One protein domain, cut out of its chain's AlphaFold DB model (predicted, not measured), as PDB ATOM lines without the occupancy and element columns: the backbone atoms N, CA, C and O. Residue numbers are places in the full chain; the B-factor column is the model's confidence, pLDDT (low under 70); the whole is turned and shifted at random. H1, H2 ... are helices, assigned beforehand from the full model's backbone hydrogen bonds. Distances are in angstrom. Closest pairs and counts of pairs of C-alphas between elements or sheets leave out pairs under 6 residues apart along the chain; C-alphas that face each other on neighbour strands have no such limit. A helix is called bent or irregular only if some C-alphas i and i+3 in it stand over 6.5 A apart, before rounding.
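Overview. This is residues 267 to 329 of the 329 residues of the protein "Hypothetical protein" of Spirodela intermedia (UniProt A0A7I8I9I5). A long looping stretch, residues 267 to 286, leads into a small helical hairpin of H1 and H2, and a third helix, H3, sticks out on its own at the far end of a short link, touching neither of them. The printed part has 63 residues with three named helices, H1, H2 and H3 in that order, and no named strand, and the class is all helix. The whole is loose, with a radius of gyration of the C-alphas of 14.9 A, and spans 39 by 29 by 20 A.

Arrangement. H1, residues 287 to 297, and H2, residues 299 to 308, touch and form a helical hairpin, with the C-alphas of Leu 294 and Ala 302 closest at 5.2 A. They run opposite ways at a steep tilt of 36 degrees, only just past shallow. H3, residues 316 to 326, is apart from H1 and from H2. Every O i to N i+4 pair is within hydrogen-bond range in H1 and H2, against 5 of 7 in H3. H3 is irregular, but only just: C-alphas 317 and 320 are 6.7 A apart.

Along the chain. H1 measures 15.0 A from C-alpha 287 at (89.854, 7.394, -81.119) to C-alpha 297. H2 measures 14.3 A from C-alpha 299 to C-alpha 308. H3 measures 15.8 A and ends with C-alpha 326 at (84.577, -2.477, -56.499).

Size, cuts and confidence. The C-alphas farthest apart are those of Thr 284 and Ala 328, at 41.5 A. The printed part has no cut and ends at Leu 329, the chain's last residue. The link from H1 to H2 is tight, and that from H2 to H3 is short. Residues 315 to 321 and 323 to 329 stand free. The model's mean pLDDT of the printed part is 73.1, and residues 267 to 285 and 326 to 329 are under 70.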
ATOM      1  N   PHE A 267      78.739  18.945 -76.693       50.81
ATOM      2  CA  PHE A 267      78.476  17.557 -77.053       50.81
ATOM      3  C   PHE A 267      77.580  17.547 -78.292       50.81
ATOM      4  O   PHE A 267      76.407  17.913 -78.220       50.81
ATOM      5  N   VAL A 268      78.138  17.164 -79.438       48.19
ATOM      6  CA  VAL A 268      77.366  16.914 -80.655       48.19
ATOM      7  C   VAL A 268      77.358  15.414 -80.860       48.19
ATOM      8  O   VAL A 268      78.403  14.811 -81.080       48.19
ATOM      9  N   HIS A 269      76.174  14.819 -80.756       46.78
ATOM     10  CA  HIS A 269      75.982  13.426 -81.123       46.78
ATOM     11  C   HIS A 269      76.061  13.342 -82.651       46.78
ATOM     12  O   HIS A 269      75.167  13.828 -83.346       46.78
ATOM     13  N   LEU A 270      77.163  12.803 -83.168       51.59
ATOM     14  CA  LEU A 270      77.282  12.428 -84.571       51.59
ATOM     15  C   LEU A 270      76.972  10.938 -84.665       51.59
ATOM     16  O   LEU A 270      77.704  10.103 -84.140       51.59
ATOM     17  N   GLU A 271      75.853  10.626 -85.306       42.00
ATOM     18  CA  GLU A 271      75.436   9.258 -85.590       42.00
ATOM     19  C   GLU A 271      76.570   8.503 -86.310       42.00
ATOM     20  O   GLU A 271      77.127   8.990 -87.294       42.00
ATOM     21  N   GLY A 272      76.973   7.353 -85.758       47.25
ATOM     22  CA  GLY A 272      78.124   6.564 -86.221       47.25
ATOM     23  C   GLY A 272      79.462   6.855 -85.524       47.25
ATOM     24  O   GLY A 272      80.392   6.071 -85.677       47.25
ATOM     25  N   PHE A 273      79.560   7.913 -84.712       47.84
ATOM     26  CA  PHE A 273      80.789   8.331 -84.024       47.84
ATOM     27  C   PHE A 273      80.634   8.389 -82.498       47.84
ATOM     28  O   PHE A 273      81.244   9.238 -81.877       47.84
ATOM     29  N   GLY A 274      79.825   7.541 -81.853       50.84
ATOM     30  CA  GLY A 274      79.740   7.514 -80.381       50.84
ATOM     31  C   GLY A 274      79.497   8.885 -79.707       50.84
ATOM     32  O   GLY A 274      79.160   9.888 -80.334       50.84
ATOM     33  N   HIS A 275      79.626   8.959 -78.382       47.69
ATOM     34  CA  HIS A 275      79.538  10.235 -77.656       47.69
ATOM     35  C   HIS A 275      80.921  10.895 -77.572       47.69
ATOM     36  O   HIS A 275      81.510  10.937 -76.491       47.69
ATOM     37  N   TYR A 276      81.471  11.411 -78.675       50.16
ATOM     38  CA  TYR A 276      82.737  12.146 -78.576       50.16
ATOM     39  C   TYR A 276      82.522  13.620 -78.253       50.16
ATOM     40  O   TYR A 276      81.817  14.373 -78.927       50.16
ATOM     41  N   ILE A 277      83.222  14.038 -77.203       51.56
ATOM     42  CA  ILE A 277      83.580  15.426 -76.954       51.56
ATOM     43  C   ILE A 277      84.237  15.949 -78.236       51.56
ATOM     44  O   ILE A 277      85.225  15.378 -78.699       51.56
ATOM     45  N   LEU A 278      83.702  17.036 -78.797       49.12
ATOM     46  CA  LEU A 278      84.275  17.777 -79.925       49.12
ATOM     47  C   LEU A 278      85.606  18.431 -79.511       49.12
ATOM     48  O   LEU A 278      85.735  19.650 -79.427       49.12
ATOM     49  N   HIS A 279      86.625  17.623 -79.233       48.88
ATOM     50  CA  HIS A 279      87.977  18.114 -79.072       48.88
ATOM     51  C   HIS A 279      88.546  18.335 -80.473       48.88
ATOM     52  O   HIS A 279      88.669  17.411 -81.272       48.88
ATOM     53  N   GLN A 280      88.915  19.581 -80.771       47.22
ATOM     54  CA  GLN A 280      89.458  20.027 -82.061       47.22
ATOM     55  C   GLN A 280      90.670  19.209 -82.567       47.22
ATOM     56  O   GLN A 280      91.006  19.282 -83.746       47.22
ATOM     57  N   GLN A 281      91.294  18.410 -81.695       50.31
ATOM     58  CA  GLN A 281      92.437  17.540 -81.977       50.31
ATOM     59  C   GLN A 281      92.057  16.149 -82.525       50.31
ATOM     60  O   GLN A 281      92.928  15.440 -83.013       50.31
ATOM     61  N   MET A 282      90.775  15.775 -82.483       48.38
ATOM     62  CA  MET A 282      90.251  14.455 -82.877       48.38
ATOM     63  C   MET A 282      89.497  14.512 -84.217       48.38
ATOM     64  O   MET A 282      88.505  13.824 -84.424       48.38
ATOM     65  N   ARG A 283      89.908  15.409 -85.121       50.19
ATOM     66  CA  ARG A 283      89.257  15.588 -86.432       50.19
ATOM     67  C   ARG A 283      89.773  14.649 -87.520       50.19
ATOM     68  O   ARG A 283      89.213  14.662 -88.610       50.19
ATOM     69  N   THR A 284      90.842  13.902 -87.259       58.41
ATOM     70  CA  THR A 284      91.537  13.149 -88.309       58.41
ATOM     71  C   THR A 284      91.140  11.679 -88.377       58.41
ATOM     72  O   THR A 284      91.159  11.164 -89.479       58.41
ATOM     73  N   GLU A 285      90.720  11.056 -87.271       66.44
ATOM     74  CA  GLU A 285      90.244   9.662 -87.182       66.44
ATOM     75  C   GLU A 285      89.567   9.453 -85.804       66.44
ATOM     76  O   GLU A 285      89.940  10.144 -84.844       66.44
ATOM     77  N   PRO A 286      88.565   8.558 -85.676       70.62
ATOM     78  CA  PRO A 286      87.976   8.207 -84.385       70.62
ATOM     79  C   PRO A 286      89.044   7.635 -83.440       70.62
ATOM     80  O   PRO A 286      90.034   7.046 -83.885       70.62
ATOM     81  N   LEU A 287      88.864   7.818 -82.123       75.69
ATOM     82  CA  LEU A 287      89.854   7.394 -81.119       75.69
ATOM     83  C   LEU A 287      90.189   5.915 -81.278       75.69
ATOM     84  O   LEU A 287      91.336   5.526 -81.113       75.69
ATOM     85  N   GLU A 288      89.177   5.121 -81.598       81.56
ATOM     86  CA  GLU A 288      89.222   3.683 -81.799       81.56
ATOM     87  C   GLU A 288      90.160   3.306 -82.943       81.56
ATOM     88  O   GLU A 288      90.939   2.369 -82.794       81.56
ATOM     89  N   GLU A 289      90.134   4.045 -84.056       82.62
ATOM     90  CA  GLU A 289      90.997   3.786 -85.216       82.62
ATOM     91  C   GLU A 289      92.442   4.196 -84.925       82.62
ATOM     92  O   GLU A 289      93.361   3.395 -85.124       82.62
ATOM     93  N   VAL A 290      92.647   5.388 -84.350       84.25
ATOM     94  CA  VAL A 290      93.979   5.842 -83.910       84.25
ATOM     95  C   VAL A 290      94.558   4.867 -82.889       84.25
ATOM     96  O   VAL A 290      95.745   4.532 -82.924       84.25
ATOM     97  N   MET A 291      93.715   4.391 -81.976       86.19
ATOM     98  CA  MET A 291      94.116   3.473 -80.932       86.19
ATOM     99  C   MET A 291      94.408   2.080 -81.472       86.19
ATOM    100  O   MET A 291      95.431   1.508 -81.109       86.19
ATOM    101  N   GLY A 292      93.573   1.557 -82.369       88.94
ATOM    102  CA  GLY A 292      93.812   0.286 -83.050       88.94
ATOM    103  C   GLY A 292      95.150   0.304 -83.785       88.94
ATOM    104  O   GLY A 292      96.006  -0.546 -83.534       88.94
ATOM    105  N   HIS A 293      95.397   1.354 -84.573       91.25
ATOM    106  CA  HIS A 293      96.677   1.538 -85.251       91.25
ATOM    107  C   HIS A 293      97.846   1.627 -84.256       91.25
ATOM    108  O   HIS A 293      98.898   1.020 -84.471       91.25
ATOM    109  N   LEU A 294      97.712   2.381 -83.158       92.25
ATOM    110  CA  LEU A 294      98.766   2.483 -82.142       92.25
ATOM    111  C   LEU A 294      99.000   1.161 -81.408       92.25
ATOM    112  O   LEU A 294     100.148   0.832 -81.134       92.25
ATOM    113  N   MET A 295      97.966   0.382 -81.108       92.56
ATOM    114  CA  MET A 295      98.118  -0.923 -80.462       92.56
ATOM    115  C   MET A 295      98.830  -1.929 -81.374       92.56
ATOM    116  O   MET A 295      99.643  -2.712 -80.883       92.56
ATOM    117  N   GLU A 296      98.588  -1.869 -82.685       94.62
ATOM    118  CA  GLU A 296      99.258  -2.719 -83.677       94.62
ATOM    119  C   GLU A 296     100.703  -2.283 -83.962       94.62
ATOM    120  O   GLU A 296     101.599  -3.121 -84.071       94.62
ATOM    121  N   SER A 297     100.949  -0.974 -84.074       95.62
ATOM    122  CA  SER A 297     102.248  -0.434 -84.509       95.62
ATOM    123  C   SER A 297     103.187  -0.036 -83.365       95.62
ATOM    124  O   SER A 297     104.407  -0.133 -83.513       95.62
ATOM    125  N   ASN A 298     102.660   0.442 -82.232       95.12
ATOM    126  CA  ASN A 298     103.436   0.996 -81.118       95.12
ATOM    127  C   ASN A 298     102.657   0.980 -79.785       95.12
ATOM    128  O   ASN A 298     102.232   2.018 -79.262       95.12
ATOM    129  N   LEU A 299     102.526  -0.215 -79.203       93.81
ATOM    130  CA  LEU A 299     101.827  -0.438 -77.934       93.81
ATOM    131  C   LEU A 299     102.273   0.500 -76.782       93.81
ATOM    132  O   LEU A 299     101.401   1.006 -76.076       93.81
ATOM    133  N   PRO A 300     103.570   0.822 -76.582       93.88
ATOM    134  CA  PRO A 300     103.977   1.775 -75.541       93.88
ATOM    135  C   PRO A 300     103.383   3.181 -75.712       93.88
ATOM    136  O   PRO A 300     103.097   3.864 -74.728       93.88
ATOM    137  N   THR A 301     103.196   3.627 -76.956       92.31
ATOM    138  CA  THR A 301     102.582   4.930 -77.246       92.31
ATOM    139  C   THR A 301     101.075   4.888 -77.006       92.31
ATOM    140  O   THR A 301     100.532   5.839 -76.447       92.31
ATOM    141  N   ALA A 302     100.421   3.769 -77.340       92.75
ATOM    142  CA  ALA A 302      99.017   3.520 -77.006       92.75
ATOM    143  C   ALA A 302      98.772   3.592 -75.487       92.75
ATOM    144  O   ALA A 302      97.863   4.288 -75.036       92.75
ATOM    145  N   ILE A 303      99.627   2.933 -74.694       92.25
ATOM    146  CA  ILE A 303      99.540   2.935 -73.224       92.25
ATOM    147  C   ILE A 303      99.674   4.357 -72.675       92.25
ATOM    148  O   ILE A 303      98.808   4.807 -71.935       92.25
ATOM    149  N   ARG A 304     100.696   5.112 -73.100       91.50
ATOM    150  CA  ARG A 304     100.882   6.507 -72.659       91.50
ATOM    151  C   ARG A 304      99.711   7.414 -73.020       91.50
ATOM    152  O   ARG A 304      99.384   8.328 -72.264       91.50
ATOM    153  N   LEU A 305      99.100   7.190 -74.184       87.88
ATOM    154  CA  LEU A 305      97.918   7.935 -74.594       87.88
ATOM    155  C   LEU A 305      96.748   7.649 -73.644       87.88
ATOM    156  O   LEU A 305      96.124   8.601 -73.181       87.88
ATOM    157  N   LEU A 306      96.496   6.385 -73.296       87.62
ATOM    158  CA  LEU A 306      95.472   6.021 -72.309       87.62
ATOM    159  C   LEU A 306      95.765   6.605 -70.934       87.62
ATOM    160  O   LEU A 306      94.887   7.241 -70.357       87.62
ATOM    161  N   GLU A 307      97.003   6.484 -70.456       87.94
ATOM    162  CA  GLU A 307      97.419   7.030 -69.162       87.94
ATOM    163  C   GLU A 307      97.191   8.545 -69.107       87.94
ATOM    164  O   GLU A 307      96.660   9.065 -68.126       87.94
ATOM    165  N   SER A 308      97.492   9.266 -70.196       84.56
ATOM    166  CA  SER A 308      97.223  10.709 -70.301       84.56
ATOM    167  C   SER A 308      95.729  11.065 -70.251       84.56
ATOM    168  O   SER A 308      95.376  12.215 -69.988       84.56
ATOM    169  N   LYS A 309      94.850  10.087 -70.504       81.31
ATOM    170  CA  LYS A 309      93.387  10.187 -70.402       81.31
ATOM    171  C   LYS A 309      92.834   9.561 -69.116       81.31
ATOM    172  O   LYS A 309      91.618   9.520 -68.956       81.31
ATOM    173  N   GLY A 310      93.698   9.103 -68.208       81.19
ATOM    174  CA  GLY A 310      93.295   8.437 -66.968       81.19
ATOM    175  C   GLY A 310      92.759   7.019 -67.174       81.19
ATOM    176  O   GLY A 310      91.997   6.530 -66.345       81.19
ATOM    177  N   LEU A 311      93.118   6.374 -68.284       85.38
ATOM    178  CA  LEU A 311      92.756   4.999 -68.611       85.38
ATOM    179  C   LEU A 311      93.994   4.097 -68.497       85.38
ATOM    180  O   LEU A 311      95.105   4.516 -68.813       85.38
ATOM    181  N   GLU A 312      93.803   2.847 -68.084       87.44
ATOM    182  CA  GLU A 312      94.876   1.856 -67.934       87.44
ATOM    183  C   GLU A 312      94.485   0.552 -68.643       87.44
ATOM    184  O   GLU A 312      93.336   0.111 -68.564       87.44
ATOM    185  N   LEU A 313      95.433  -0.074 -69.352       86.44
ATOM    186  CA  LEU A 313      95.228  -1.400 -69.941       86.44
ATOM    187  C   LEU A 313      95.512  -2.470 -68.899       86.44
ATOM    188  O   LEU A 313      96.652  -2.668 -68.485       86.44
ATOM    189  N   LEU A 314      94.474  -3.212 -68.540       86.00
ATOM    190  CA  LEU A 314      94.577  -4.330 -67.621       86.00
ATOM    191  C   LEU A 314      94.353  -5.642 -68.375       86.00
ATOM    192  O   LEU A 314      93.465  -5.718 -69.228       86.00
ATOM    193  N   PRO A 315      95.129  -6.699 -68.073       84.19
ATOM    194  CA  PRO A 315      94.837  -8.030 -68.581       84.19
ATOM    195  C   PRO A 315      93.409  -8.433 -68.216       84.19
ATOM    196  O   PRO A 315      92.958  -8.175 -67.102       84.19
ATOM    197  N   ILE A 316      92.712  -9.132 -69.113       85.62
ATOM    198  CA  ILE A 316      91.338  -9.582 -68.845       85.62
ATOM    199  C   ILE A 316      91.252 -10.490 -67.605       85.62
ATOM    200  O   ILE A 316      90.253 -10.479 -66.898       85.62
ATOM    201  N   SER A 317      92.336 -11.200 -67.273       88.12
ATOM    202  CA  SER A 317      92.463 -11.984 -66.036       88.12
ATOM    203  C   SER A 317      92.367 -11.143 -64.757       88.12
ATOM    204  O   SER A 317      92.109 -11.687 -63.689       88.12
ATOM    205  N   SER A 318      92.583  -9.829 -64.850       84.56
ATOM    206  CA  SER A 318      92.454  -8.885 -63.738       84.56
ATOM    207  C   SER A 318      91.031  -8.337 -63.583       84.56
ATOM    208  O   SER A 318      90.739  -7.717 -62.561       84.56
ATOM    209  N   ALA A 319      90.133  -8.571 -64.549       82.44
ATOM    210  CA  ALA A 319      88.758  -8.072 -64.504       82.44
ATOM    211  C   ALA A 319      88.001  -8.597 -63.272       82.44
ATOM    212  O   ALA A 319      87.362  -7.818 -62.569       82.44
ATOM    213  N   ASP A 320      88.158  -9.884 -62.942       82.44
ATOM    214  CA  ASP A 320      87.523 -10.505 -61.771       82.44
ATOM    215  C   ASP A 320      87.967  -9.871 -60.447       82.44
ATOM    216  O   ASP A 320      87.175  -9.751 -59.512       82.44
ATOM    217  N   ILE A 321      89.230  -9.446 -60.359       82.56
ATOM    218  CA  ILE A 321      89.788  -8.813 -59.158       82.56
ATOM    219  C   ILE A 321      89.174  -7.424 -58.974       82.56
ATOM    220  O   ILE A 321      88.773  -7.074 -57.866       82.56
ATOM    221  N   ILE A 322      89.048  -6.654 -60.056       79.94
ATOM    222  CA  ILE A 322      88.487  -5.296 -60.021       79.94
ATOM    223  C   ILE A 322      86.988  -5.334 -59.739       79.94
ATOM    224  O   ILE A 322      86.511  -4.581 -58.891       79.94
ATOM    225  N   LEU A 323      86.254  -6.243 -60.386       81.06
ATOM    226  CA  LEU A 323      84.820  -6.414 -60.155       81.06
ATOM    227  C   LEU A 323      84.520  -6.792 -58.699       81.06
ATOM    228  O   LEU A 323      83.572  -6.273 -58.118       81.06
ATOM    229  N   ARG A 324      85.356  -7.636 -58.081       77.31
ATOM    230  CA  ARG A 324      85.224  -8.001 -56.659       77.31
ATOM    231  C   ARG A 324      85.675  -6.892 -55.706       77.31
ATOM    232  O   ARG A 324      85.082  -6.724 -54.645       77.31
ATOM    233  N   ALA A 325      86.712  -6.134 -56.061       75.81
ATOM    234  CA  ALA A 325      87.196  -5.023 -55.243       75.81
ATOM    235  C   ALA A 325      86.221  -3.832 -55.241       75.81
ATOM    236  O   ALA A 325      86.042  -3.190 -54.210       75.81
ATOM    237  N   GLY A 326      85.551  -3.564 -56.368       64.19
ATOM    238  CA  GLY A 326      84.577  -2.477 -56.499       64.19
ATOM    239  C   GLY A 326      83.294  -2.673 -55.686       64.19
ATOM    240  O   GLY A 326      82.644  -1.694 -55.349       64.19
ATOM    241  N   THR A 327      82.946  -3.910 -55.317       51.12
ATOM    242  CA  THR A 327      81.781  -4.204 -54.458       51.12
ATOM    243  C   THR A 327      82.032  -4.000 -52.958       51.12
ATOM    244  O   THR A 327      81.119  -4.202 -52.162       51.12
ATOM    245  N   ALA A 328      83.257  -3.640 -52.561       49.41
ATOM    246  CA  ALA A 328      83.658  -3.470 -51.160       49.41
ATOM    247  C   ALA A 328      83.823  -1.997 -50.718       49.41
ATOM    248  O   ALA A 328      84.256  -1.757 -49.589       49.41
ATOM    249  N   LEU A 329      83.496  -1.030 -51.585       41.97
ATOM    250  CA  LEU A 329      83.451   0.415 -51.302       41.97
ATOM    251  C   LEU A 329      82.001   0.905 -51.248       41.97
ATOM    252  O   LEU A 329      81.730   1.794 -50.410       41.97
TER     253      LEU A 329